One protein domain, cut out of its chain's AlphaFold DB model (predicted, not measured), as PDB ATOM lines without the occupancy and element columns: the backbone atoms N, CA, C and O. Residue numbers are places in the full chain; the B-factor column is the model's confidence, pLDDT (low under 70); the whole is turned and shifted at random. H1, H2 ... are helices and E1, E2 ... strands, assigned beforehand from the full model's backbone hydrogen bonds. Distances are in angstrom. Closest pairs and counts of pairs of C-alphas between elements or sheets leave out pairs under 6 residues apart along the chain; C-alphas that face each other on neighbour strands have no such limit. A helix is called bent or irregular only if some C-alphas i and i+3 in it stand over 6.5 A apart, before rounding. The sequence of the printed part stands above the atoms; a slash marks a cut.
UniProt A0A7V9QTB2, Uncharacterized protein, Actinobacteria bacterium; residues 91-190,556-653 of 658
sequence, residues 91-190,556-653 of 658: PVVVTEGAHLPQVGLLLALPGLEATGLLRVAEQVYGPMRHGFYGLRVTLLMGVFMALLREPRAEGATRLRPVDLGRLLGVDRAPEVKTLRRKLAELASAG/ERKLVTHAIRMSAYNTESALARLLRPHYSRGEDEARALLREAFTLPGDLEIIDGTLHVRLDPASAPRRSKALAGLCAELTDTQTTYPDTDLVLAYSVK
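Overview. This is residues 91 to 190 and 556 to 653 of the 658 residues of an uncharacterized protein of Actinobacteria bacterium (UniProt A0A7V9QTB2). A small, strongly twisted sheet of four strands and the long helix H7 lie on opposite sides of the domain, with H1 between them. H3 and H6 pack on H7 toward its beginning, H8 and H9 toward its end, while H2 and H5 pack on H3, H4 packs on H6, and H9 also lies beside E4. The printed part has 198 residues with nine named helices and four named strands, in the order E1, H1 to H8, E2, E3, H9, E4. The mixed sheet runs E1 E2 E3 E4, and the class is mixed, helices and strands. The whole is compact, with a radius of gyration of the C-alphas of 16.1 A and spans of 47 by 36 by 30 A.

Arrangement. E1, residues 97 to 100, an edge strand, is the antiparallel neighbour of E2, residues 602 to 607, with N 97 and O 604 3.0 A apart. H1, residues 103 to 115, is irregular, with C-alphas 107 and 110 7.0 A apart. It touches the hub H7, residues 556 to 582, about perpendicular at 74 degrees, the closest C-alphas being those of Gly 111 and Thr 571, 4.5 A. H2, residues 117 to 125, and H3, residues 135 to 147, form a helical hairpin, closest at C-alphas 118 and 136, 6.4 A. H3 touches H7, closest at C-alphas 143 and 568, 5.3 A. H4, residues 153 to 158, touches H6, residues 176 to 188, closest at C-alphas 153 and 176, 5.4 A. H5, residues 161 to 168, touches H3, closest at C-alphas 168 and 137, 6.1 A, and only grazes the sheet. H6 touches H7, closest at C-alphas 187 and 556, 4.8 A. H7 is only just irregular, with C-alphas 578 and 581 6.8 A apart. H8, residues 586 to 597, irregular with C-alphas 588 and 591 8.0 A apart, touches H7, closest at C-alphas 586 and 580, 4.3 A. E2 and E3, residues 610 to 615, form a hairpin, with N 603 and O 614 2.8 A apart. E3, H9, residues 621 to 636, and E4, residues 647 to 652, make a strand-helix-strand unit, two parallel neighbour strands with a helix between them along the chain; N 611 and O 647 are 2.8 A apart. H9 stands only just at the sheet's level, at 3.6 A, and touches H7, closest at C-alphas 626 and 582, 4.8 A. H1 on one face of the sheet gives two layers, a helix over strands, at a height over the sheet of 10.6 A. Every O i to N i+4 pair is within hydrogen-bond range in H2, H3, H6 and H9, against 4 of 9 in H1 and 0 of 2 in H4 (O i to N i+3: 9 of 10 and 3 of 3), 3 of 4 in H5, 21 of 23 in H7 and 6 of 8 in H8.

Along the chain. E1 begins at C-alpha 97 (2.311, 6.867, 5.125). H7 measures 39.9 A from C-alpha 556 (-9.979, 25.452, -26.795) to C-alpha 582, H9 23.0 A and H1 20.6 A. E4 ends at C-alpha 652 (16.251, 10.838, -0.043).

Size, cuts and confidence. The two C-alphas farthest apart, those of His 130 and Ser 584, are 48.8 A apart. Residues 191 to 555 are not printed, and C-alphas 190 and 556 are 6.2 A apart across the cut. Of the links that are printed whole, none is long. Mean pLDDT of the printed part is 96.7, and no printed residue is under 70.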
ATOM      1  N   PRO A  91     -11.401  19.848  -0.191       96.00
ATOM      2  CA  PRO A  91     -10.193  20.384   0.423       96.00
ATOM      3  C   PRO A  91      -9.078  19.334   0.444       96.00
ATOM      4  O   PRO A  91      -9.344  18.122   0.484       96.00
ATOM      5  N   VAL A  92      -7.835  19.821   0.448       97.06
ATOM      6  CA  VAL A  92      -6.627  18.994   0.542       97.06
ATOM      7  C   VAL A  92      -6.616  18.247   1.867       97.06
ATOM      8  O   VAL A  92      -6.669  18.852   2.932       97.06
ATOM      9  N   VAL A  93      -6.513  16.925   1.792       96.69
ATOM     10  CA  VAL A  93      -6.191  16.068   2.932       96.69
ATOM     11  C   VAL A  93      -5.058  15.150   2.504       96.69
ATOM     12  O   VAL A  93      -5.225  14.310   1.617       96.69
ATOM     13  N   VAL A  94      -3.894  15.339   3.118       96.31
ATOM     14  CA  VAL A  94      -2.719  14.501   2.883       96.31
ATOM     15  C   VAL A  94      -2.909  13.177   3.614       96.31
ATOM     16  O   VAL A  94      -3.301  13.143   4.776       96.31
ATOM     17  N   THR A  95      -2.642  12.074   2.919       96.19
ATOM     18  CA  THR A  95      -2.568  10.747   3.539       96.19
ATOM     19  C   THR A  95      -1.115  10.464   3.894       96.19
ATOM     20  O   THR A  95      -0.322  10.155   3.004       96.19
ATOM     21  N   GLU A  96      -0.767  10.589   5.174       97.44
ATOM     22  CA  GLU A  96       0.554  10.213   5.687       97.44
ATOM     23  C   GLU A  96       0.767   8.700   5.582       97.44
ATOM     24  O   GLU A  96      -0.166   7.906   5.737       97.44
ATOM     25  N   GLY A  97       1.994   8.279   5.293       97.69
ATOM     26  CA  GLY A  97       2.311   6.867   5.125       97.69
ATOM     27  C   GLY A  97       3.695   6.626   4.550       97.69
ATOM     28  O   GLY A  97       4.336   7.537   4.029       97.69
ATOM     29  N   ALA A  98       4.140   5.373   4.634       97.81
ATOM     30  CA  ALA A  98       5.443   4.939   4.147       97.81
ATOM     31  C   ALA A  98       5.356   4.190   2.810       97.81
ATOM     32  O   ALA A  98       4.366   3.506   2.532       97.81
ATOM     33  N   HIS A  99       6.414   4.275   2.000       96.75
ATOM     34  CA  HIS A  99       6.546   3.590   0.701       96.75
ATOM     35  C   HIS A  99       5.373   3.834  -0.264       96.75
ATOM     36  O   HIS A  99       5.005   2.968  -1.065       96.75
ATOM     37  N   LEU A 100       4.754   5.011  -0.186       98.06
ATOM     38  CA  LEU A 100       3.649   5.404  -1.045       98.06
ATOM     39  C   LEU A 100       4.143   5.511  -2.500       98.06
ATOM     40  O   LEU A 100       5.177   6.133  -2.744       98.06
ATOM     41  N   PRO A 101       3.443   4.917  -3.483       97.56
ATOM     42  CA  PRO A 101       3.875   4.951  -4.878       97.56
ATOM     43  C   PRO A 101       3.917   6.371  -5.449       97.56
ATOM     44  O   PRO A 101       3.030   7.174  -5.172       97.56
ATOM     45  N   GLN A 102       4.893   6.636  -6.324       97.44
ATOM     46  CA  GLN A 102       4.980   7.856  -7.145       97.44
ATOM     47  C   GLN A 102       5.110   9.170  -6.354       97.44
ATOM     48  O   GLN A 102       4.913  10.245  -6.919       97.44
ATOM     49  N   VAL A 103       5.487   9.119  -5.071       98.44
ATOM     50  CA  VAL A 103       5.742  10.311  -4.238       98.44
ATOM     51  C   VAL A 103       6.744  11.265  -4.891       98.44
ATOM     52  O   VAL A 103       6.619  12.480  -4.749       98.44
ATOM     53  N   GLY A 104       7.677  10.744  -5.691       98.44
ATOM     54  CA  GLY A 104       8.611  11.564  -6.456       98.44
ATOM     55  C   GLY A 104       7.976  12.551  -7.442       98.44
ATOM     56  O   GLY A 104       8.639  13.509  -7.832       98.44
ATOM     57  N   LEU A 105       6.694  12.415  -7.805       98.56
ATOM     58  CA  LEU A 105       5.969  13.456  -8.549       98.56
ATOM     59  C   LEU A 105       5.902  14.792  -7.802       98.56
ATOM     60  O   LEU A 105       5.847  15.838  -8.446       98.56
ATOM     61  N   LEU A 106       5.942  14.786  -6.467       98.69
ATOM     62  CA  LEU A 106       5.901  16.012  -5.668       98.69
ATOM     63  C   LEU A 106       7.173  16.860  -5.810       98.69
ATOM     64  O   LEU A 106       7.127  18.051  -5.507       98.69
ATOM     65  N   LEU A 107       8.272  16.302  -6.345       98.69
ATOM     66  CA  LEU A 107       9.452  17.079  -6.757       98.69
ATOM     67  C   LEU A 107       9.114  18.126  -7.830       98.69
ATOM     68  O   LEU A 107       9.856  19.083  -8.022       98.69
ATOM     69  N   ALA A 108       8.010  17.938  -8.559       98.44
ATOM     70  CA  ALA A 108       7.575  18.849  -9.606       98.44
ATOM     71  C   ALA A 108       6.948  20.143  -9.073       98.44
ATOM     72  O   ALA A 108       6.879  21.109  -9.826       98.44
ATOM     73  N   LEU A 109       6.480  20.182  -7.820       98.56
ATOM     74  CA  LEU A 109       5.685  21.308  -7.318       98.56
ATOM     75  C   LEU A 109       6.430  22.658  -7.344       98.56
ATOM     76  O   LEU A 109       5.841  23.595  -7.881       98.56
ATOM     77  N   PRO A 110       7.708  22.772  -6.921       98.00
ATOM     78  CA  PRO A 110       8.441  24.042  -6.990       98.00
ATOM     79  C   PRO A 110       8.627  24.535  -8.429       98.00
ATOM     80  O   PRO A 110       8.392  25.696  -8.760       98.00
ATOM     81  N   GLY A 111       8.993  23.623  -9.338       96.81
ATOM     82  CA  GLY A 111       9.128  23.959 -10.755       96.81
ATOM     83  C   GLY A 111       7.789  24.324 -11.402       96.81
ATOM     84  O   GLY A 111       7.752  25.212 -12.249       96.81
ATOM     85  N   LEU A 112       6.690  23.687 -10.982       98.00
ATOM     86  CA  LEU A 112       5.342  23.981 -11.460       98.00
ATOM     87  C   LEU A 112       4.848  25.341 -10.964       98.00
ATOM     88  O   LEU A 112       4.253  26.081 -11.753       98.00
ATOM     89  N   GLU A 113       5.104  25.682  -9.701       97.00
ATOM     90  CA  GLU A 113       4.803  27.000  -9.136       97.00
ATOM     91  C   GLU A 113       5.478  28.107  -9.951       97.00
ATOM     92  O   GLU A 113       4.807  29.055 -10.363       97.00
ATOM     93  N   ALA A 114       6.753  27.925 -10.313       94.94
ATOM     94  CA  ALA A 114       7.496  28.866 -11.153       94.94
ATOM     95  C   ALA A 114       6.910  29.046 -12.570       94.94
ATOM     96  O   ALA A 114       7.164  30.065 -13.216       94.94
ATOM     97  N   THR A 115       6.120  28.085 -13.074       96.75
ATOM     98  CA  THR A 115       5.385  28.252 -14.345       96.75
ATOM     99  C   THR A 115       4.109  29.081 -14.200       96.75
ATOM    100  O   THR A 115       3.536  29.504 -15.202       96.75
ATOM    101  N   GLY A 116       3.612  29.260 -12.975       97.12
ATOM    102  CA  GLY A 116       2.385  29.990 -12.679       97.12
ATOM    103  C   GLY A 116       1.089  29.300 -13.104       97.12
ATOM    104  O   GLY A 116       0.041  29.933 -12.995       97.12
ATOM    105  N   LEU A 117       1.117  28.037 -13.561       98.19
ATOM    106  CA  LEU A 117      -0.053  27.352 -14.134       98.19
ATOM    107  C   LEU A 117      -1.310  27.470 -13.270       98.19
ATOM    108  O   LEU A 117      -2.356  27.874 -13.771       98.19
ATOM    109  N   LEU A 118      -1.208  27.105 -11.989       97.75
ATOM    110  CA  LEU A 118      -2.356  27.067 -11.080       97.75
ATOM    111  C   LEU A 118      -2.921  28.473 -10.848       97.75
ATOM    112  O   LEU A 118      -4.098  28.710 -11.112       97.75
ATOM    113  N   ARG A 119      -2.057  29.420 -10.465       97.12
ATOM    114  CA  ARG A 119      -2.419  30.819 -10.190       97.12
ATOM    115  C   ARG A 119      -3.021  31.515 -11.410       97.12
ATOM    116  O   ARG A 119      -4.041  32.190 -11.308       97.12
ATOM    117  N   VAL A 120      -2.388  31.371 -12.573       97.88
ATOM    118  CA  VAL A 120      -2.851  32.003 -13.815       97.88
ATOM    119  C   VAL A 120      -4.172  31.389 -14.267       97.88
ATOM    120  O   VAL A 120      -5.083  32.116 -14.658       97.88
ATOM    121  N   ALA A 121      -4.318  30.065 -14.189       97.94
ATOM    122  CA  ALA A 121      -5.576  29.422 -14.541       97.94
ATOM    123  C   ALA A 121      -6.718  29.849 -13.609       97.94
ATOM    124  O   ALA A 121      -7.817  30.094 -14.098       97.94
ATOM    125  N   GLU A 122      -6.467  29.990 -12.307       96.94
ATOM    126  CA  GLU A 122      -7.454  30.504 -11.353       96.94
ATOM    127  C   GLU A 122      -7.886  31.935 -11.701       96.94
ATOM    128  O   GLU A 122      -9.080  32.218 -11.757       96.94
ATOM    129  N   GLN A 123      -6.945  32.818 -12.043       97.56
ATOM    130  CA  GLN A 123      -7.250  34.189 -12.472       97.56
ATOM    131  C   GLN A 123      -8.070  34.238 -13.771       97.56
ATOM    132  O   GLN A 123      -8.948  35.085 -13.926       97.56
ATOM    133  N   VAL A 124      -7.788  33.339 -14.719       97.62
ATOM    134  CA  VAL A 124      -8.444  33.324 -16.034       97.62
ATOM    135  C   VAL A 124      -9.823  32.667 -15.970       97.62
ATOM    136  O   VAL A 124     -10.798  33.217 -16.494       97.62
ATOM    137  N   TYR A 125      -9.928  31.489 -15.358       97.00
ATOM    138  CA  TYR A 125     -11.156  30.690 -15.350       97.00
ATOM    139  C   TYR A 125     -12.042  30.958 -14.135       97.00
ATOM    140  O   TYR A 125     -13.260  30.852 -14.269       97.00
ATOM    141  N   GLY A 126     -11.466  31.353 -12.999       94.38
ATOM    142  CA  GLY A 126     -12.157  31.353 -11.715       94.38
ATOM    143  C   GLY A 126     -12.440  29.928 -11.214       94.38
ATOM    144  O   GLY A 126     -11.874  28.956 -11.732       94.38
ATOM    145  N   PRO A 127     -13.318  29.780 -10.207       91.94
ATOM    146  CA  PRO A 127     -13.724  28.470  -9.722       91.94
ATOM    147  C   PRO A 127     -14.490  27.691 -10.800       91.94
ATOM    148  O   PRO A 127     -15.293  28.242 -11.554       91.94
ATOM    149  N   MET A 128     -14.254  26.379 -10.846       95.00
ATOM    150  CA  MET A 128     -15.056  25.453 -11.650       95.00
ATOM    151  C   MET A 128     -16.442  25.255 -11.021       95.00
ATOM    152  O   MET A 128     -16.682  25.620  -9.872       95.00
ATOM    153  N   ARG A 129     -17.357  24.624 -11.761       94.81
ATOM    154  CA  ARG A 129     -18.660  24.188 -11.245       94.81
ATOM    155  C   ARG A 129     -18.482  23.350  -9.980       94.81
ATOM    156  O   ARG A 129     -17.642  22.438  -9.977       94.81
ATOM    157  N   HIS A 130     -19.341  23.618  -8.989       96.06
ATOM    158  CA  HIS A 130     -19.431  22.870  -7.735       96.06
ATOM    159  C   HIS A 130     -19.320  21.365  -7.989       96.06
ATOM    160  O   HIS A 130     -19.990  20.797  -8.858       96.06
ATOM    161  N   GLY A 131     -18.441  20.715  -7.242       96.00
ATOM    162  CA  GLY A 131     -18.191  19.294  -7.346       96.00
ATOM    163  C   GLY A 131     -16.996  18.868  -6.508       96.00
ATOM    164  O   GLY A 131     -16.364  19.657  -5.823       96.00
ATOM    165  N   PHE A 132     -16.662  17.581  -6.570       97.44
ATOM    166  CA  PHE A 132     -15.551  17.043  -5.787       97.44
ATOM    167  C   PHE A 132     -14.185  17.481  -6.344       97.44
ATOM    168  O   PHE A 132     -13.286  17.855  -5.598       97.44
ATOM    169  N   TYR A 133     -14.033  17.459  -7.671       97.81
ATOM    170  CA  TYR A 133     -12.795  17.832  -8.353       97.81
ATOM    171  C   TYR A 133     -12.876  19.262  -8.887       97.81
ATOM    172  O   TYR A 133     -13.632  19.531  -9.827       97.81
ATOM    173  N   GLY A 134     -12.082  20.155  -8.300       96.75
ATOM    174  CA  GLY A 134     -11.940  21.540  -8.741       96.75
ATOM    175  C   GLY A 134     -10.802  21.761  -9.741       96.75
ATOM    176  O   GLY A 134     -10.231  20.815 -10.304       96.75
ATOM    177  N   LEU A 135     -10.465  23.037  -9.943       97.25
ATOM    178  CA  LEU A 135      -9.457  23.478 -10.910       97.25
ATOM    179  C   LEU A 135      -8.067  22.938 -10.566       97.25
ATOM    180  O   LEU A 135      -7.434  22.312 -11.420       97.25
ATOM    181  N   ARG A 136      -7.631  23.093  -9.307       96.75
ATOM    182  CA  ARG A 136      -6.325  22.614  -8.826       96.75
ATOM    183  C   ARG A 136      -6.123  21.135  -9.135       96.75
ATOM    184  O   ARG A 136      -5.136  20.771  -9.770       96.75
ATOM    185  N   VAL A 137      -7.068  20.285  -8.728       97.88
ATOM    186  CA  VAL A 137      -6.961  18.831  -8.932       97.88
ATOM    187  C   VAL A 137      -6.940  18.482 -10.420       97.88
ATOM    188  O   VAL A 137      -6.170  17.620 -10.830       97.88
ATOM    189  N   THR A 138      -7.734  19.169 -11.244       98.19
ATOM    190  CA  THR A 138      -7.767  18.941 -12.697       98.19
ATOM    191  C   THR A 138      -6.418  19.263 -13.351       98.19
ATOM    192  O   THR A 138      -5.914  18.467 -14.145       98.19
ATOM    193  N   LEU A 139      -5.813  20.402 -13.002       98.50
ATOM    194  CA  LEU A 139      -4.532  20.839 -13.560       98.50
ATOM    195  C   LEU A 139      -3.362  19.996 -13.044       98.50
ATOM    196  O   LEU A 139      -2.571  19.514 -13.853       98.50
ATOM    197  N   LEU A 140      -3.283  19.760 -11.728       98.44
ATOM    198  CA  LEU A 140      -2.251  18.904 -11.133       98.44
ATOM    199  C   LEU A 140      -2.319  17.481 -11.688       98.44
ATOM    200  O   LEU A 140      -1.285  16.925 -12.046       98.44
ATOM    201  N   MET A 141      -3.522  16.916 -11.839       98.25
ATOM    202  CA  MET A 141      -3.688  15.602 -12.463       98.25
ATOM    203  C   MET A 141      -3.127  15.599 -13.886       98.25
ATOM    204  O   MET A 141      -2.359  14.708 -14.238       98.25
ATOM    205  N   GLY A 142      -3.445  16.614 -14.695       98.38
ATOM    206  CA  GLY A 142      -2.907  16.742 -16.048       98.38
ATOM    207  C   GLY A 142      -1.375  16.838 -16.088       98.38
ATOM    208  O   GLY A 142      -0.747  16.181 -16.921       98.38
ATOM    209  N   VAL A 143      -0.768  17.608 -15.177       98.75
ATOM    210  CA  VAL A 143       0.695  17.747 -15.069       98.75
ATOM    211  C   VAL A 143       1.339  16.434 -14.631       98.75
ATOM    212  O   VAL A 143       2.268  15.967 -15.287       98.75
ATOM    213  N   PHE A 144       0.840  15.800 -13.569       98.69
ATOM    214  CA  PHE A 144       1.380  14.538 -13.060       98.69
ATOM    215  C   PHE A 144       1.279  13.423 -14.095       98.69
ATOM    216  O   PHE A 144       2.267  12.747 -14.373       98.69
ATOM    217  N   MET A 145       0.128  13.299 -14.754       98.44
ATOM    218  CA  MET A 145      -0.039  12.384 -15.878       98.44
ATOM    219  C   MET A 145       0.979  12.662 -16.990       98.44
ATOM    220  O   MET A 145       1.607  11.735 -17.494       98.44
ATOM    221  N   ALA A 146       1.202  13.927 -17.355       98.38
ATOM    222  CA  ALA A 146       2.181  14.286 -18.376       98.38
ATOM    223  C   ALA A 146       3.629  13.931 -17.978       98.38
ATOM    224  O   ALA A 146       4.377  13.403 -18.804       98.38
ATOM    225  N   LEU A 147       4.014  14.146 -16.718       98.56
ATOM    226  CA  LEU A 147       5.339  13.781 -16.195       98.56
ATOM    227  C   LEU A 147       5.553  12.262 -16.131       98.56
ATOM    228  O   LEU A 147       6.667  11.792 -16.390       98.56
ATOM    229  N   LEU A 148       4.481  11.498 -15.904       98.00
ATOM    230  CA  LEU A 148       4.453  10.033 -16.000       98.00
ATOM    231  C   LEU A 148       4.392   9.503 -17.440       98.00
ATOM    232  O   LEU A 148       4.318   8.294 -17.637       98.00
ATOM    233  N   ARG A 149       4.462  10.378 -18.454       97.25
ATOM    234  CA  ARG A 149       4.345  10.028 -19.885       97.25
ATOM    235  C   ARG A 149       2.963   9.514 -20.289       97.25
ATOM    236  O   ARG A 149       2.808   8.883 -21.331       97.25
ATOM    237  N   GLU A 150       1.945   9.902 -19.528       97.06
ATOM    238  CA  GLU A 150       0.533   9.614 -19.760       97.06
ATOM    239  C   GLU A 150      -0.316  10.873 -20.040       97.06
ATOM    240  O   GLU A 150      -1.418  11.008 -19.522       97.06
ATOM    241  N   PRO A 151       0.125  11.813 -20.897       95.94
ATOM    242  CA  PRO A 151      -0.395  13.189 -20.993       95.94
ATOM    243  C   PRO A 151      -1.831  13.341 -21.532       95.94
ATOM    244  O   PRO A 151      -2.321  14.466 -21.653       95.94
ATOM    245  N   ARG A 152      -2.495  12.257 -21.948       94.75
ATOM    246  CA  ARG A 152      -3.872  12.282 -22.476       94.75
ATOM    247  C   ARG A 152      -4.843  11.773 -21.424       94.75
ATOM    248  O   ARG A 152      -4.464  10.929 -20.627       94.75
ATOM    249  N   ALA A 153      -6.111  12.183 -21.482       94.50
ATOM    250  CA  ALA A 153      -7.128  11.706 -20.540       94.50
ATOM    251  C   ALA A 153      -7.223  10.167 -20.500       94.50
ATOM    252  O   ALA A 153      -7.395   9.592 -19.431       94.50
ATOM    253  N   GLU A 154      -7.042   9.489 -21.638       94.69
ATOM    254  CA  GLU A 154      -7.019   8.020 -21.730       94.69
ATOM    255  C   GLU A 154      -5.818   7.391 -21.012       94.69
ATOM    256  O   GLU A 154      -5.845   6.203 -20.717       94.69
ATOM    257  N   GLY A 155      -4.762   8.157 -20.732       95.00
ATOM    258  CA  GLY A 155      -3.629   7.724 -19.916       95.00
ATOM    259  C   GLY A 155      -4.017   7.385 -18.480       95.00
ATOM    260  O   GLY A 155      -3.384   6.530 -17.867       95.00
ATOM    261  N   ALA A 156      -5.117   7.950 -17.972       96.00
ATOM    262  CA  ALA A 156      -5.597   7.660 -16.625       96.00
ATOM    263  C   ALA A 156      -5.972   6.180 -16.427       96.00
ATOM    264  O   ALA A 156      -5.940   5.707 -15.299       96.00
ATOM    265  N   THR A 157      -6.271   5.420 -17.492       96.44
ATOM    266  CA  THR A 157      -6.560   3.974 -17.377       96.44
ATOM    267  C   THR A 157      -5.338   3.134 -17.010       96.44
ATOM    268  O   THR A 157      -5.490   1.990 -16.592       96.44
ATOM    269  N   ARG A 158      -4.126   3.682 -17.169       95.38
ATOM    270  CA  ARG A 158      -2.857   3.020 -16.833       95.38
ATOM    271  C   ARG A 158      -2.361   3.362 -15.430       95.38
ATOM    272  O   ARG A 158      -1.321   2.863 -15.012       95.38
ATOM    273  N   LEU A 159      -3.090   4.207 -14.701       95.19
ATOM    274  CA  LEU A 159      -2.679   4.754 -13.413       95.19
ATOM    275  C   LEU A 159      -3.698   4.357 -12.348       95.19
ATOM    276  O   LEU A 159      -4.903   4.435 -12.571       95.19
ATOM    277  N   ARG A 160      -3.225   3.936 -11.170       95.88
ATOM    278  CA  ARG A 160      -4.121   3.592 -10.061       95.88
ATOM    279  C   ARG A 160      -4.698   4.878  -9.458       95.88
ATOM    280  O   ARG A 160      -3.921   5.697  -8.962       95.88
ATOM    281  N   PRO A 161      -6.033   5.062  -9.422       97.00
ATOM    282  CA  PRO A 161      -6.626   6.313  -8.949       97.00
ATOM    283  C   PRO A 161      -6.284   6.666  -7.497       97.00
ATOM    284  O   PRO A 161      -6.176   7.843  -7.171       97.00
ATOM    285  N   VAL A 162      -6.097   5.673  -6.625       96.88
ATOM    286  CA  VAL A 162      -5.751   5.901  -5.209       96.88
ATOM    287  C   VAL A 162      -4.325   6.444  -5.061       96.88
ATOM    288  O   VAL A 162      -4.078   7.296  -4.213       96.88
ATOM    289  N   ASP A 163      -3.382   6.008  -5.902       95.81
ATOM    290  CA  ASP A 163      -1.987   6.466  -5.830       95.81
ATOM    291  C   ASP A 163      -1.878   7.945  -6.188       95.81
ATOM    292  O   ASP A 163      -1.369   8.729  -5.395       95.81
ATOM    293  N   LEU A 164      -2.449   8.352  -7.323       96.69
ATOM    294  CA  LEU A 164      -2.479   9.766  -7.696       96.69
ATOM    295  C   LEU A 164      -3.401  10.588  -6.795       96.69
ATOM    296  O   LEU A 164      -3.106  11.749  -6.537       96.69
ATOM    297  N   GLY A 165      -4.488   9.997  -6.288       97.12
ATOM    298  CA  GLY A 165      -5.388  10.654  -5.342       97.12
ATOM    299  C   GLY A 165      -4.626  11.200  -4.139       97.12
ATOM    300  O   GLY A 165      -4.705  12.402  -3.874       97.12
ATOM    301  N   ARG A 166      -3.803  10.351  -3.501       96.12
ATOM    302  CA  ARG A 166      -2.945  10.724  -2.362       96.12
ATOM    303  C   ARG A 166      -2.106  11.966  -2.651       96.12
ATOM    304  O   ARG A 166      -2.073  12.886  -1.841       96.12
ATOM    305  N   LEU A 167      -1.467  12.009  -3.821       97.44
ATOM    306  CA  LEU A 167      -0.584  13.112  -4.219       97.44
ATOM    307  C   LEU A 167      -1.352  14.396  -4.553       97.44
ATOM    308  O   LEU A 167      -0.801  15.488  -4.440       97.44
ATOM    309  N   LEU A 168      -2.618  14.276  -4.956       97.75
ATOM    310  CA  LEU A 168      -3.532  15.389  -5.240       97.75
ATOM    311  C   LEU A 168      -4.246  15.914  -3.977       97.75
ATOM    312  O   LEU A 168      -4.996  16.894  -4.060       97.75
ATOM    313  N   GLY A 169      -4.027  15.278  -2.821       96.56
ATOM    314  CA  GLY A 169      -4.678  15.636  -1.563       96.56
ATOM    315  C   GLY A 169      -6.130  15.169  -1.475       96.56
ATOM    316  O   GLY A 169      -6.947  15.812  -0.816       96.56
ATOM    317  N   VAL A 170      -6.481  14.096  -2.184       97.12
ATOM    318  CA  VAL A 170      -7.816  13.479  -2.175       97.12
ATOM    319  C   VAL A 170      -7.700  11.964  -1.989       97.12
ATOM    320  O   VAL A 170      -6.632  11.380  -2.120       97.12
ATOM    321  N   ASP A 171      -8.805  11.281  -1.707       96.62
ATOM    322  CA  ASP A 171      -8.809   9.817  -1.573       96.62
ATOM    323  C   ASP A 171      -8.615   9.085  -2.907       96.62
ATOM    324  O   ASP A 171      -8.080   7.976  -2.958       96.62
ATOM    325  N   ARG A 172      -9.052   9.707  -4.008       96.75
ATOM    326  CA  ARG A 172      -9.061   9.093  -5.336       96.75
ATOM    327  C   ARG A 172      -8.962  10.139  -6.440       96.75
ATOM    328  O   ARG A 172      -9.746  11.086  -6.460       96.75
ATOM    329  N   ALA A 173      -8.059   9.945  -7.395       97.56
ATOM    330  CA  ALA A 173      -7.909  10.797  -8.573       97.56
ATOM    331  C   ALA A 173      -9.112  10.695  -9.538       97.56
ATOM    332  O   ALA A 173      -9.796   9.664  -9.571       97.56
ATOM    333  N   PRO A 174      -9.384  11.741 -10.343       97.38
ATOM    334  CA  PRO A 174     -10.410  11.680 -11.377       97.38
ATOM    335  C   PRO A 174      -9.997  10.736 -12.516       97.38
ATOM    336  O   PRO A 174      -8.873  10.780 -13.010       97.38
ATOM    337  N   GLU A 175     -10.933   9.912 -12.978       96.12
ATOM    338  CA  GLU A 175     -10.732   9.001 -14.112       96.12
ATOM    339  C   GLU A 175     -11.170   9.620 -15.443       96.12
ATOM    340  O   GLU A 175     -11.716  10.724 -15.488       96.12
ATOM    341  N   VAL A 176     -10.980   8.881 -16.541       96.81
ATOM    342  CA  VAL A 176     -11.189   9.333 -17.928       96.81
ATOM    343  C   VAL A 176     -12.501  10.102 -18.128       96.81
ATOM    344  O   VAL A 176     -12.472  11.215 -18.657       96.81
ATOM    345  N   LYS A 177     -13.652   9.558 -17.689       96.19
ATOM    346  CA  LYS A 177     -14.975  10.211 -17.842       96.19
ATOM    347  C   LYS A 177     -15.009  11.571 -17.138       96.19
ATOM    348  O   LYS A 177     -15.575  12.532 -17.656       96.19
ATOM    349  N   THR A 178     -14.410  11.671 -15.958       96.75
ATOM    350  CA  THR A 178     -14.391  12.900 -15.156       96.75
ATOM    351  C   THR A 178     -13.382  13.907 -15.697       96.75
ATOM    352  O   THR A 178     -13.736  15.069 -15.867       96.75
ATOM    353  N   LEU A 179     -12.180  13.463 -16.073       96.81
ATOM    354  CA  LEU A 179     -11.169  14.310 -16.707       96.81
ATOM    355  C   LEU A 179     -11.670  14.926 -18.013       96.81
ATOM    356  O   LEU A 179     -11.543  16.131 -18.210       96.81
ATOM    357  N   ARG A 180     -12.305  14.132 -18.886       96.00
ATOM    358  CA  ARG A 180     -12.892  14.646 -20.133       96.00
ATOM    359  C   ARG A 180     -13.966  15.700 -19.869       96.00
ATOM    360  O   ARG A 180     -13.958  16.728 -20.538       96.00
ATOM    361  N   ARG A 181     -14.849  15.480 -18.885       96.06
ATOM    362  CA  ARG A 181     -15.874  16.463 -18.487       96.06
ATOM    363  C   ARG A 181     -15.250  17.755 -17.961       96.06
ATOM    364  O   ARG A 181     -15.654  18.826 -18.393       96.06
ATOM    365  N   LYS A 182     -14.233  17.661 -17.102       97.25
ATOM    366  CA  LYS A 182     -13.541  18.829 -16.536       97.25
ATOM    367  C   LYS A 182     -12.758  19.617 -17.591       97.25
ATOM    368  O   LYS A 182     -12.841  20.838 -17.626       97.25
ATOM    369  N   LEU A 183     -12.084  18.942 -18.523       96.62
ATOM    370  CA  LEU A 183     -11.435  19.603 -19.661       96.62
ATOM    371  C   LEU A 183     -12.448  20.224 -20.635       96.62
ATOM    372  O   LEU A 183     -12.181  21.283 -21.194       96.62
ATOM    373  N   ALA A 184     -13.606  19.588 -20.845       95.50
ATOM    374  CA  ALA A 184     -14.683  20.153 -21.656       95.50
ATOM    375  C   ALA A 184     -15.304  21.393 -21.000       95.50
ATOM    376  O   ALA A 184     -15.613  22.351 -21.699       95.50
ATOM    377  N   GLU A 185     -15.438  21.399 -19.673       96.75
ATOM    378  CA  GLU A 185     -15.887  22.558 -18.903       96.75
ATOM    379  C   GLU A 185     -14.951  23.757 -19.115       96.75
ATOM    380  O   GLU A 185     -15.417  24.822 -19.517       96.75
ATOM    381  N   LEU A 186     -13.635  23.565 -18.959       97.06
ATOM    382  CA  LEU A 186     -12.646  24.616 -19.233       97.06
ATOM    383  C   LEU A 186     -12.706  25.085 -20.692       97.06
ATOM    384  O   LEU A 186     -12.770  26.282 -20.951       97.06
ATOM    385  N   ALA A 187     -12.755  24.151 -21.645       95.06
ATOM    386  CA  ALA A 187     -12.841  24.488 -23.064       95.06
ATOM    387  C   ALA A 187     -14.111  25.293 -23.402       95.06
ATOM    388  O   ALA A 187     -14.060  26.228 -24.196       95.06
ATOM    389  N   SER A 188     -15.244  24.985 -22.760       95.19
ATOM    390  CA  SER A 188     -16.515  25.683 -22.992       95.19
ATOM    391  C   SER A 188     -16.503  27.155 -22.572       95.19
ATOM    392  O   SER A 188     -17.344  27.922 -23.034       95.19
ATOM    393  N   ALA A 189     -15.545  27.567 -21.733       95.69
ATOM    394  CA  ALA A 189     -15.391  28.962 -21.344       95.69
ATOM    395  C   ALA A 189     -14.776  29.838 -22.453       95.69
ATOM    396  O   ALA A 189     -14.864  31.059 -22.354       95.69
ATOM    397  N   GLY A 190     -14.154  29.251 -23.489       94.38
ATOM    398  CA  GLY A 190     -13.569  30.005 -24.606       94.38
ATOM    399  C   GLY A 190     -12.377  30.889 -24.216       94.38
ATOM    400  O   GLY A 190     -12.179  31.956 -24.798       94.38
ATOM    401  N   GLU A 556     -10.005  25.063 -28.210       92.81
ATOM    402  CA  GLU A 556      -9.979  25.452 -26.795       92.81
ATOM    403  C   GLU A 556      -9.415  24.348 -25.897       92.81
ATOM    404  O   GLU A 556      -8.471  24.573 -25.137       92.81
ATOM    405  N   ARG A 557      -9.897  23.110 -26.036       93.69
ATOM    406  CA  ARG A 557      -9.363  21.961 -25.297       93.69
ATOM    407  C   ARG A 557      -7.894  21.748 -25.621       93.69
ATOM    408  O   ARG A 557      -7.110  21.415 -24.731       93.69
ATOM    409  N   LYS A 558      -7.501  21.958 -26.881       92.88
ATOM    410  CA  LYS A 558      -6.098  21.840 -27.274       92.88
ATOM    411  C   LYS A 558      -5.250  22.895 -26.569       92.88
ATOM    412  O   LYS A 558      -4.246  22.524 -25.973       92.88
ATOM    413  N   LEU A 559      -5.678  24.155 -26.546       94.38
ATOM    414  CA  LEU A 559      -4.978  25.242 -25.854       94.38
ATOM    415  C   LEU A 559      -4.847  24.988 -24.342       94.38
ATOM    416  O   LEU A 559      -3.770  25.209 -23.787       94.38
ATOM    417  N   VAL A 560      -5.887  24.455 -23.691       95.81
ATOM    418  CA  VAL A 560      -5.840  24.061 -22.268       95.81
ATOM    419  C   VAL A 560      -4.850  22.917 -22.040       95.81
ATOM    420  O   VAL A 560      -3.999  22.990 -21.155       95.81
ATOM    421  N   THR A 561      -4.909  21.855 -22.849       95.94
ATOM    422  CA  THR A 561      -3.964  20.731 -22.708       95.94
ATOM    423  C   THR A 561      -2.528  21.123 -23.054       95.94
ATOM    424  O   THR A 561      -1.604  20.618 -22.419       95.94
ATOM    425  N   HIS A 562      -2.321  22.044 -23.999       96.25
ATOM    426  CA  HIS A 562      -1.010  22.625 -24.286       96.25
ATOM    427  C   HIS A 562      -0.477  23.390 -23.083       96.25
ATOM    428  O   HIS A 562       0.654  23.132 -22.707       96.25
ATOM    429  N   ALA A 563      -1.282  24.229 -22.423       97.31
ATOM    430  CA  ALA A 563      -0.864  24.921 -21.202       97.31
ATOM    431  C   ALA A 563      -0.373  23.934 -20.126       97.31
ATOM    432  O   ALA A 563       0.739  24.067 -19.625       97.31
ATOM    433  N   ILE A 564      -1.142  22.875 -19.855       98.25
ATOM    434  CA  ILE A 564      -0.766  21.822 -18.895       98.25
ATOM    435  C   ILE A 564       0.558  21.147 -19.291       98.25
ATOM    436  O   ILE A 564       1.460  20.989 -18.469       98.25
ATOM    437  N   ARG A 565       0.687  20.729 -20.556       97.88
ATOM    438  CA  ARG A 565       1.854  19.981 -21.052       97.88
ATOM    439  C   ARG A 565       3.099  20.851 -21.171       97.88
ATOM    440  O   ARG A 565       4.194  20.366 -20.904       97.88
ATOM    441  N   MET A 566       2.937  22.115 -21.550       96.62
ATOM    442  CA  MET A 566       3.998  23.117 -21.561       96.62
ATOM    443  C   MET A 566       4.503  23.365 -20.148       96.62
ATOM    444  O   MET A 566       5.703  23.262 -19.926       96.62
ATOM    445  N   SER A 567       3.615  23.583 -19.176       98.12
ATOM    446  CA  SER A 567       4.013  23.739 -17.777       98.12
ATOM    447  C   SER A 567       4.720  22.496 -17.240       98.12
ATOM    448  O   SER A 567       5.747  22.621 -16.578       98.12
ATOM    449  N   ALA A 568       4.254  21.292 -17.584       98.50
ATOM    450  CA  ALA A 568       4.939  20.051 -17.221       98.50
ATOM    451  C   ALA A 568       6.335  19.939 -17.870       98.50
ATOM    452  O   ALA A 568       7.302  19.573 -17.202       98.50
ATOM    453  N   TYR A 569       6.472  20.295 -19.152       97.69
ATOM    454  CA  TYR A 569       7.767  20.338 -19.838       97.69
ATOM    455  C   TYR A 569       8.714  21.376 -19.222       97.69
ATOM    456  O   TYR A 569       9.880  21.064 -18.987       97.69
ATOM    457  N   ASN A 570       8.232  22.590 -18.945       96.75
ATOM    458  CA  ASN A 570       9.020  23.670 -18.349       96.75
ATOM    459  C   ASN A 570       9.467  23.293 -16.933       96.75
ATOM    460  O   ASN A 570      10.630  23.494 -16.590       96.75
ATOM    461  N   THR A 571       8.592  22.642 -16.163       97.94
ATOM    462  CA  THR A 571       8.913  22.065 -14.849       97.94
ATOM    463  C   THR A 571      10.042  21.041 -14.960       97.94
ATOM    464  O   THR A 571      11.061  21.165 -14.288       97.94
ATOM    465  N   GLU A 572       9.920  20.056 -15.856       97.75
ATOM    466  CA  GLU A 572      10.972  19.054 -16.071       97.75
ATOM    467  C   GLU A 572      12.286  19.695 -16.550       97.75
ATOM    468  O   GLU A 572      13.365  19.266 -16.151       97.75
ATOM    469  N   SER A 573      12.215  20.729 -17.390       94.88
ATOM    470  CA  SER A 573      13.388  21.452 -17.898       94.88
ATOM    471  C   SER A 573      14.091  22.243 -16.796       94.88
ATOM    472  O   SER A 573      15.319  22.206 -16.716       94.88
ATOM    473  N   ALA A 574      13.334  22.894 -15.911       95.06
ATOM    474  CA  ALA A 574      13.863  23.566 -14.731       95.06
ATOM    475  C   ALA A 574      14.545  22.570 -13.786       95.06
ATOM    476  O   ALA A 574      15.718  22.745 -13.468       95.06
ATOM    477  N   LEU A 575      13.871  21.466 -13.444       97.56
ATOM    478  CA  LEU A 575      14.453  20.405 -12.619       97.56
ATOM    479  C   LEU A 575      15.707  19.800 -13.258       97.56
ATOM    480  O   LEU A 575      16.675  19.508 -12.563       97.56
ATOM    481  N   ALA A 576      15.732  19.635 -14.583       96.06
ATOM    482  CA  ALA A 576      16.899  19.098 -15.275       96.06
ATOM    483  C   ALA A 576      18.094  20.051 -15.176       96.06
ATOM    484  O   ALA A 576      19.223  19.581 -15.074       96.06
ATOM    485  N   ARG A 577      17.857  21.370 -15.192       93.19
ATOM    486  CA  ARG A 577      18.901  22.383 -14.984       93.19
ATOM    487  C   ARG A 577      19.431  22.360 -13.549       93.19
ATOM    488  O   ARG A 577      20.645  22.306 -13.390       93.19
ATOM    489  N   LEU A 578      18.551  22.298 -12.546       95.75
ATOM    490  CA  LEU A 578      18.929  22.190 -11.124       95.75
ATOM    491  C   LEU A 578      19.674  20.883 -10.809       95.75
ATOM    492  O   LEU A 578      20.589  20.843  -9.999       95.75
ATOM    493  N   LEU A 579      19.342  19.791 -11.499       96.31
ATOM    494  CA  LEU A 579      19.978  18.492 -11.281       96.31
ATOM    495  C   LEU A 579      21.407  18.400 -11.849       96.31
ATOM    496  O   LEU A 579      22.208  17.596 -11.368       96.31
ATOM    497  N   ARG A 580      21.741  19.179 -12.891       93.81
ATOM    498  CA  ARG A 580      23.022  19.069 -13.621       93.81
ATOM    499  C   ARG A 580      24.261  19.246 -12.735       93.81
ATOM    500  O   ARG A 580      25.142  18.393 -12.843       93.81
ATOM    501  N   PRO A 581      24.358  20.256 -11.848       94.44
ATOM    502  CA  PRO A 581      25.509  20.410 -10.953       94.44
ATOM    503  C   PRO A 581      25.747  19.201 -10.039       94.44
ATOM    504  O   PRO A 581      26.889  18.897  -9.696       94.44
ATOM    505  N   HIS A 582      24.686  18.468  -9.691       95.19
ATOM    506  CA  HIS A 582      24.737  17.314  -8.785       95.19
ATOM    507  C   HIS A 582      24.965  15.980  -9.496       95.19
ATOM    508  O   HIS A 582      25.146  14.947  -8.844       95.19
ATOM    509  N   TYR A 583      24.963  15.969 -10.832       95.19
ATOM    510  CA  TYR A 583      25.049  14.750 -11.621       95.19
ATOM    511  C   TYR A 583      26.074  14.879 -12.742       95.19
ATOM    512  O   TYR A 583      25.853  15.554 -13.738       95.19
ATOM    513  N   SER A 584      27.179  14.136 -12.641       91.81
ATOM    514  CA  SER A 584      28.258  14.164 -13.645       91.81
ATOM    515  C   SER A 584      27.810  13.783 -15.062       91.81
ATOM    516  O   SER A 584      28.457  14.150 -16.034       91.81
ATOM    517  N   ARG A 585      26.695  13.051 -15.186       92.75
ATOM    518  CA  ARG A 585      26.046  12.686 -16.457       92.75
ATOM    519  C   ARG A 585      24.852  13.594 -16.774       92.75
ATOM    520  O   ARG A 585      23.983  13.205 -17.541       92.75
ATOM    521  N   GLY A 586      24.768  14.772 -16.157       88.62
ATOM    522  CA  GLY A 586      23.615  15.671 -16.211       88.62
ATOM    523  C   GLY A 586      23.250  16.130 -17.620       88.62
ATOM    524  O   GLY A 586      22.069  16.174 -17.951       88.62
ATOM    525  N   GLU A 587      24.238  16.393 -18.475       86.12
ATOM    526  CA  GLU A 587      23.981  16.795 -19.864       86.12
ATOM    527  C   GLU A 587      23.301  15.685 -20.686       86.12
ATOM    528  O   GLU A 587      22.408  15.969 -21.482       86.12
ATOM    529  N   ASP A 588      23.641  14.418 -20.426       88.81
ATOM    530  CA  ASP A 588      23.135  13.270 -21.193       88.81
ATOM    531  C   ASP A 588      21.897  12.611 -20.557       88.81
ATOM    532  O   ASP A 588      20.996  12.130 -21.244       88.81
ATOM    533  N   GLU A 589      21.861  12.532 -19.225       94.44
ATOM    534  CA  GLU A 589      20.968  11.642 -18.479       94.44
ATOM    535  C   GLU A 589      20.041  12.366 -17.487       94.44
ATOM    536  O   GLU A 589      19.205  11.692 -16.886       94.44
ATOM    537  N   ALA A 590      20.114  13.695 -17.305       95.94
ATOM    538  CA  ALA A 590      19.286  14.389 -16.300       95.94
ATOM    539  C   ALA A 590      17.785  14.118 -16.478       95.94
ATOM    540  O   ALA A 590      17.109  13.714 -15.535       95.94
ATOM    541  N   ARG A 591      17.261  14.246 -17.703       95.31
ATOM    542  CA  ARG A 591      15.844  13.951 -17.982       95.31
ATOM    543  C   ARG A 591      15.495  12.476 -17.777       95.31
ATOM    544  O   ARG A 591      14.384  12.163 -17.367       95.31
ATOM    545  N   ALA A 592      16.430  11.562 -18.034       95.88
ATOM    546  CA  ALA A 592      16.218  10.142 -17.766       95.88
ATOM    547  C   ALA A 592      16.125   9.857 -16.262       95.88
ATOM    548  O   ALA A 592      15.237   9.117 -15.845       95.88
ATOM    549  N   LEU A 593      16.987  10.489 -15.461       98.00
ATOM    550  CA  LEU A 593      16.934  10.412 -14.004       98.00
ATOM    551  C   LEU A 593      15.647  11.042 -13.452       98.00
ATOM    552  O   LEU A 593      15.015  10.449 -12.591       98.00
ATOM    553  N   LEU A 594      15.186  12.175 -13.985       98.25
ATOM    554  CA  LEU A 594      13.909  12.763 -13.557       98.25
ATOM    555  C   LEU A 594      12.710  11.860 -13.858       98.25
ATOM    556  O   LEU A 594      11.830  11.717 -13.015       98.25
ATOM    557  N   ARG A 595      12.682  11.199 -15.023       97.12
ATOM    558  CA  ARG A 595      11.622  10.224 -15.335       97.12
ATOM    559  C   ARG A 595      11.591   9.065 -14.343       97.12
ATOM    560  O   ARG A 595      10.508   8.628 -13.978       97.12
ATOM    561  N   GLU A 596      12.752   8.585 -13.903       97.94
ATOM    562  CA  GLU A 596      12.832   7.608 -12.815       97.94
ATOM    563  C   GLU A 596      12.341   8.220 -11.499       97.94
ATOM    564  O   GLU A 596      11.472   7.641 -10.851       97.94
ATOM    565  N   ALA A 597      12.826   9.414 -11.147       98.38
ATOM    566  CA  ALA A 597      12.497  10.105  -9.905       98.38
ATOM    567  C   ALA A 597      10.986  10.273  -9.726       98.38
ATOM    568  O   ALA A 597      10.470   9.940  -8.668       98.38
ATOM    569  N   PHE A 598      10.257  10.677 -10.771       98.50
ATOM    570  CA  PHE A 598       8.794  10.813 -10.725       98.50
ATOM    571  C   PHE A 598       8.056   9.503 -10.419       98.50
ATOM    572  O   PHE A 598       6.925   9.534  -9.947       98.50
ATOM    573  N   THR A 599       8.675   8.347 -10.658       97.88
ATOM    574  CA  THR A 599       8.083   7.043 -10.329       97.88
ATOM    575  C   THR A 599       8.483   6.517  -8.955       97.88
ATOM    576  O   THR A 599       7.891   5.536  -8.498       97.88
ATOM    577  N   LEU A 600       9.455   7.151  -8.287       98.31
ATOM    578  CA  LEU A 600       9.963   6.656  -7.016       98.31
ATOM    579  C   LEU A 600       8.877   6.689  -5.935       98.31
ATOM    580  O   LEU A 600       8.157   7.690  -5.804       98.31
ATOM    581  N   PRO A 601       8.759   5.607  -5.148       98.56
ATOM    582  CA  PRO A 601       7.992   5.631  -3.922       98.56
ATOM    583  C   PRO A 601       8.689   6.480  -2.854       98.56
ATOM    584  O   PRO A 601       9.854   6.863  -2.986       98.56
ATOM    585  N   GLY A 602       7.971   6.782  -1.782       98.31
ATOM    586  CA  GLY A 602       8.523   7.519  -0.656       98.31
ATOM    587  C   GLY A 602       7.550   7.630   0.503       98.31
ATOM    588  O   GLY A 602       6.443   7.097   0.456       98.31
ATOM    589  N   ASP A 603       7.973   8.339   1.536       98.44
ATOM    590  CA  ASP A 603       7.161   8.597   2.715       98.44
ATOM    591  C   ASP A 603       6.603  10.015   2.665       98.44
ATOM    592  O   ASP A 603       7.287  10.942   2.217       98.44
ATOM    593  N   LEU A 604       5.374  10.160   3.157       98.38
ATOM    594  CA  LEU A 604       4.735  11.440   3.437       98.38
ATOM    595  C   LEU A 604       4.431  11.518   4.928       98.38
ATOM    596  O   LEU A 604       3.797  10.612   5.471       98.38
ATOM    597  N   GLU A 605       4.863  12.600   5.562       97.88
ATOM    598  CA  GLU A 605       4.634  12.873   6.983       97.88
ATOM    599  C   GLU A 605       4.519  14.380   7.205       97.88
ATOM    600  O   GLU A 605       5.288  15.150   6.624       97.88
ATOM    601  N   ILE A 606       3.572  14.803   8.034       97.88
ATOM    602  CA  ILE A 606       3.391  16.197   8.422       97.88
ATOM    603  C   ILE A 606       3.985  16.391   9.813       97.88
ATOM    604  O   ILE A 606       3.539  15.791  10.787       97.88
ATOM    605  N   ILE A 607       4.973  17.277   9.915       96.81
ATOM    606  CA  ILE A 607       5.614  17.642  11.180       96.81
ATOM    607  C   ILE A 607       5.651  19.164  11.257       96.81
ATOM    608  O   ILE A 607       6.178  19.812  10.359       96.81
ATOM    609  N   ASP A 608       5.057  19.738  12.305       95.06
ATOM    610  CA  ASP A 608       5.110  21.177  12.604       95.06
ATOM    611  C   ASP A 608       4.789  22.096  11.402       95.06
ATOM    612  O   ASP A 608       5.463  23.092  11.152       95.06
ATOM    613  N   GLY A 609       3.756  21.751  10.620       95.75
ATOM    614  CA  GLY A 609       3.334  22.526   9.442       95.75
ATOM    615  C   GLY A 609       4.176  22.298   8.179       95.75
ATOM    616  O   GLY A 609       3.949  22.951   7.166       95.75
ATOM    617  N   THR A 610       5.115  21.352   8.207       98.19
ATOM    618  CA  THR A 610       5.935  20.947   7.059       98.19
ATOM    619  C   THR A 610       5.499  19.573   6.564       98.19
ATOM    620  O   THR A 610       5.405  18.627   7.345       98.19
ATOM    621  N   LEU A 611       5.259  19.438   5.261       98.56
ATOM    622  CA  LEU A 611       5.067  18.152   4.599       98.56
ATOM    623  C   LEU A 611       6.427  17.603   4.154       98.56
ATOM    624  O   LEU A 611       7.011  18.051   3.164       98.56
ATOM    625  N   HIS A 612       6.919  16.603   4.880       98.50
ATOM    626  CA  HIS A 612       8.144  15.891   4.550       98.50
ATOM    627  C   HIS A 612       7.890  14.858   3.451       98.50
ATOM    628  O   HIS A 612       7.134  13.904   3.629       98.50
ATOM    629  N   VAL A 613       8.583  15.028   2.327       98.56
ATOM    630  CA  VAL A 613       8.580  14.155   1.153       98.56
ATOM    631  C   VAL A 613       9.904  13.390   1.121       98.56
ATOM    632  O   VAL A 613      10.924  13.900   0.646       98.56
ATOM    633  N   ARG A 614       9.916  12.157   1.643       98.44
ATOM    634  CA  ARG A 614      11.150  11.354   1.778       98.44
ATOM    635  C   ARG A 614      11.190  10.228   0.755       98.44
ATOM    636  O   ARG A 614      10.575   9.184   0.950       98.44
ATOM    637  N   LEU A 615      11.930  10.417  -0.330       98.56
ATOM    638  CA  LEU A 615      12.000   9.445  -1.419       98.56
ATOM    639  C   LEU A 615      12.784   8.194  -1.033       98.56
ATOM    640  O   LEU A 615      13.832   8.274  -0.382       98.56
ATOM    641  N   ASP A 616      12.309   7.044  -1.503       98.19
ATOM    642  CA  ASP A 616      13.096   5.817  -1.506       98.19
ATOM    643  C   ASP A 616      14.328   5.979  -2.424       98.19
ATOM    644  O   ASP A 616      14.304   6.773  -3.372       98.19
ATOM    645  N   PRO A 617      15.435   5.254  -2.165       97.38
ATOM    646  CA  PRO A 617      16.634   5.353  -2.989       97.38
ATOM    647  C   PRO A 617      16.364   4.998  -4.459       97.38
ATOM    648  O   PRO A 617      15.657   4.039  -4.764       97.38
ATOM    649  N   ALA A 618      16.996   5.738  -5.370       96.88
ATOM    650  CA  ALA A 618      16.974   5.454  -6.800       96.88
ATOM    651  C   ALA A 618      17.723   4.153  -7.145       96.88
ATOM    652  O   ALA A 618      18.460   3.587  -6.333       96.88
ATOM    653  N   SER A 619      17.621   3.722  -8.404       95.12
ATOM    654  CA  SER A 619      18.170   2.462  -8.917       95.12
ATOM    655  C   SER A 619      19.692   2.329  -8.785       95.12
ATOM    656  O   SER A 619      20.238   1.246  -8.985       95.12
ATOM    657  N   ALA A 620      20.404   3.430  -8.528       95.06
ATOM    658  CA  ALA A 620      21.844   3.442  -8.325       95.06
ATOM    659  C   ALA A 620      22.250   4.492  -7.273       95.06
ATOM    660  O   ALA A 620      21.743   5.614  -7.321       95.06
ATOM    661  N   PRO A 621      23.261   4.226  -6.422       95.12
ATOM    662  CA  PRO A 621      23.707   5.176  -5.393       95.12
ATOM    663  C   PRO A 621      24.083   6.564  -5.933       95.12
ATOM    664  O   PRO A 621      23.783   7.585  -5.320       95.12
ATOM    665  N   ARG A 622      24.694   6.626  -7.128       95.31
ATOM    666  CA  ARG A 622      25.033   7.897  -7.799       95.31
ATOM    667  C   ARG A 622      23.800   8.736  -8.152       95.31
ATOM    668  O   ARG A 622      23.886   9.956  -8.161       95.31
ATOM    669  N   ARG A 623      22.675   8.077  -8.453       96.88
ATOM    670  CA  ARG A 623      21.394   8.714  -8.771       96.88
ATOM    671  C   ARG A 623      20.729   9.221  -7.497       96.88
ATOM    672  O   ARG A 623      20.349  10.381  -7.466       96.88
ATOM    673  N   SER A 624      20.713   8.419  -6.428       97.62
ATOM    674  CA  SER A 624      20.232   8.851  -5.106       97.62
ATOM    675  C   SER A 624      21.006  10.058  -4.580       97.62
ATOM    676  O   SER A 624      20.400  11.017  -4.120       97.62
ATOM    677  N   LYS A 625      22.340  10.069  -4.737       97.06
ATOM    678  CA  LYS A 625      23.178  11.222  -4.375       97.06
ATOM    679  C   LYS A 625      22.812  12.481  -5.167       97.06
ATOM    680  O   LYS A 625      22.729  13.553  -4.578       97.06
ATOM    681  N   ALA A 626      22.597  12.356  -6.476       97.50
ATOM    682  CA  ALA A 626      22.195  13.486  -7.310       97.50
ATOM    683  C   ALA A 626      20.797  14.008  -6.936       97.50
ATOM    684  O   ALA A 626      20.606  15.215  -6.823       97.50
ATOM    685  N   LEU A 627      19.841  13.104  -6.684       98.25
ATOM    686  CA  LEU A 627      18.503  13.467  -6.213       98.25
ATOM    687  C   LEU A 627      18.532  14.105  -4.823       98.25
ATOM    688  O   LEU A 627      17.768  15.026  -4.591       98.25
ATOM    689  N   ALA A 628      19.425  13.685  -3.924       98.19
ATOM    690  CA  ALA A 628      19.585  14.329  -2.622       98.19
ATOM    691  C   ALA A 628      20.044  15.794  -2.759       98.19
ATOM    692  O   ALA A 628      19.513  16.657  -2.067       98.19
ATOM    693  N   GLY A 629      20.966  16.083  -3.689       97.56
ATOM    694  CA  GLY A 629      21.362  17.459  -4.018       97.56
ATOM    695  C   GLY A 629      20.201  18.284  -4.581       97.56
ATOM    696  O   GLY A 629      19.963  19.398  -4.125       97.56
ATOM    697  N   LEU A 630      19.413  17.700  -5.492       98.12
ATOM    698  CA  LEU A 630      18.192  18.332  -5.997       98.12
ATOM    699  C   LEU A 630      17.164  18.582  -4.875       98.12
ATOM    700  O   LEU A 630      16.591  19.659  -4.814       98.12
ATOM    701  N   CYS A 631      16.936  17.620  -3.977       98.50
ATOM    702  CA  CYS A 631      16.004  17.762  -2.854       98.50
ATOM    703  C   CYS A 631      16.382  18.919  -1.918       98.50
ATOM    704  O   CYS A 631      15.485  19.604  -1.428       98.50
ATOM    705  N   ALA A 632      17.677  19.155  -1.689       97.44
ATOM    706  CA  ALA A 632      18.138  20.307  -0.916       97.44
ATOM    707  C   ALA A 632      17.732  21.623  -1.603       97.44
ATOM    708  O   ALA A 632      17.017  22.421  -1.004       97.44
ATOM    709  N   GLU A 633      18.054  21.782  -2.893       97.31
ATOM    710  CA  GLU A 633      17.667  22.982  -3.653       97.31
ATOM    711  C   GLU A 633      16.148  23.190  -3.701       97.31
ATOM    712  O   GLU A 633      15.674  24.320  -3.622       97.31
ATOM    713  N   LEU A 634      15.365  22.110  -3.809       98.19
ATOM    714  CA  LEU A 634      13.903  22.192  -3.804       98.19
ATOM    715  C   LEU A 634      13.343  22.567  -2.429       98.19
ATOM    716  O   LEU A 634      12.353  23.290  -2.367       98.19
ATOM    717  N   THR A 635      13.962  22.117  -1.340       97.94
ATOM    718  CA  THR A 635      13.557  22.490   0.026       97.94
ATOM    719  C   THR A 635      13.819  23.974   0.286       97.94
ATOM    720  O   THR A 635      12.964  24.662   0.844       97.94
ATOM    721  N   ASP A 636      14.937  24.502  -0.216       97.06
ATOM    722  CA  ASP A 636      15.308  25.917  -0.082       97.06
ATOM    723  C   ASP A 636      14.332  26.874  -0.781       97.06
ATOM    724  O   ASP A 636      14.270  28.056  -0.444       97.06
ATOM    725  N   THR A 637      13.526  26.379  -1.730       96.62
ATOM    726  CA  THR A 637      12.479  27.193  -2.369       96.62
ATOM    727  C   THR A 637      11.343  27.569  -1.422       96.62
ATOM    728  O   THR A 637      10.592  28.488  -1.737       96.62
ATOM    729  N   GLN A 638      11.190  26.859  -0.294       96.88
ATOM    730  CA  GLN A 638      10.075  27.021   0.650       96.88
ATOM    731  C   GLN A 638       8.688  26.933  -0.015       96.88
ATOM    732  O   GLN A 638       7.721  27.526   0.461       96.88
ATOM    733  N   THR A 639       8.587  26.176  -1.114       97.69
ATOM    734  CA  THR A 639       7.330  25.962  -1.841       97.69
ATOM    735  C   THR A 639       6.276  25.365  -0.909       97.69
ATOM    736  O   THR A 639       6.522  24.354  -0.246       97.69
ATOM    737  N   THR A 640       5.078  25.942  -0.899       98.00
ATOM    738  CA  THR A 640       3.923  25.384  -0.186       98.00
ATOM    739  C   THR A 640       3.136  24.425  -1.068       98.00
ATOM    740  O   THR A 640       2.963  24.661  -2.267       98.00
ATOM    741  N   TYR A 641       2.595  23.353  -0.488       98.19
ATOM    742  CA  TYR A 641       1.674  22.484  -1.209       98.19
ATOM    743  C   TYR A 641       0.428  23.296  -1.637       98.19
ATOM    744  O   TYR A 641      -0.164  23.975  -0.793       98.19
ATOM    745  N   PRO A 642      -0.007  23.236  -2.914       96.75
ATOM    746  CA  PRO A 642      -1.082  24.097  -3.410       96.75
ATOM    747  C   PRO A 642      -2.398  23.977  -2.616       96.75
ATOM    748  O   PRO A 642      -2.856  22.865  -2.346       96.75
ATOM    749  N   ASP A 643      -3.030  25.119  -2.324       94.06
ATOM    750  CA  ASP A 643      -4.220  25.293  -1.463       94.06
ATOM    751  C   ASP A 643      -4.016  24.910   0.022       94.06
ATOM    752  O   ASP A 643      -4.978  24.573   0.715       94.06
ATOM    753  N   THR A 644      -2.780  24.942   0.532       96.69
ATOM    754  CA  THR A 644      -2.472  24.714   1.957       96.69
ATOM    755  C   THR A 644      -1.333  25.609   2.441       96.69
ATOM    756  O   THR A 644      -0.580  26.137   1.630       96.69
ATOM    757  N   ASP A 645      -1.147  25.676   3.760       97.00
ATOM    758  CA  ASP A 645       0.013  26.319   4.396       97.00
ATOM    759  C   ASP A 645       1.184  25.340   4.639       97.00
ATOM    760  O   ASP A 645       2.117  25.651   5.378       97.00
ATOM    761  N   LEU A 646       1.137  24.131   4.061       98.25
ATOM    762  CA  LEU A 646       2.159  23.105   4.281       98.25
ATOM    763  C   LEU A 646       3.402  23.396   3.442       98.25
ATOM    764  O   LEU A 646       3.363  23.260   2.218       98.25
ATOM    765  N   VAL A 647       4.517  23.723   4.089       98.38
ATOM    766  CA  VAL A 647       5.814  23.888   3.413       98.38
ATOM    767  C   VAL A 647       6.368  22.517   3.028       98.38
ATOM    768  O   VAL A 647       6.297  21.572   3.809       98.38
ATOM    769  N   LEU A 648       6.909  22.382   1.820       98.50
ATOM    770  CA  LEU A 648       7.466  21.125   1.327       98.50
ATOM    771  C   LEU A 648       8.940  20.994   1.715       98.50
ATOM    772  O   LEU A 648       9.757  21.850   1.380       98.50
ATOM    773  N   ALA A 649       9.288  19.883   2.364       98.44
ATOM    774  CA  ALA A 649      10.672  19.520   2.652       98.44
ATOM    775  C   ALA A 649      11.012  18.182   2.001       98.44
ATOM    776  O   ALA A 649      10.333  17.180   2.227       98.44
ATOM    777  N   TYR A 650      12.079  18.145   1.211       98.56
ATOM    778  CA  TYR A 650      12.439  16.991   0.397       98.56
ATOM    779  C   TYR A 650      13.706  16.317   0.907       98.56
ATOM    780  O   TYR A 650      14.696  16.963   1.241       98.56
ATOM    781  N   SER A 651      13.725  14.988   0.884       98.31
ATOM    782  CA  SER A 651      14.932  14.217   1.185       98.31
ATOM    783  C   SER A 651      14.951  12.884   0.445       98.31
ATOM    784  O   SER A 651      13.929  12.421  -0.058       98.31
ATOM    785  N   VAL A 652      16.109  12.226   0.420       98.25
ATOM    786  CA  VAL A 652      16.251  10.838  -0.043       98.25
ATOM    787  C   VAL A 652      16.690   9.983   1.140       98.25
ATOM    788  O   VAL A 652      17.627  10.344   1.852       98.25
ATOM    789  N   LYS A 653      16.029   8.847   1.373       96.50
ATOM    790  CA  LYS A 653      16.374   7.943   2.480       96.50
ATOM    791  C   LYS A 653      17.831   7.484   2.379       96.50
ATOM    792  O   LYS A 653      18.324   7.160   1.300       96.50
TER     793      LYS A 653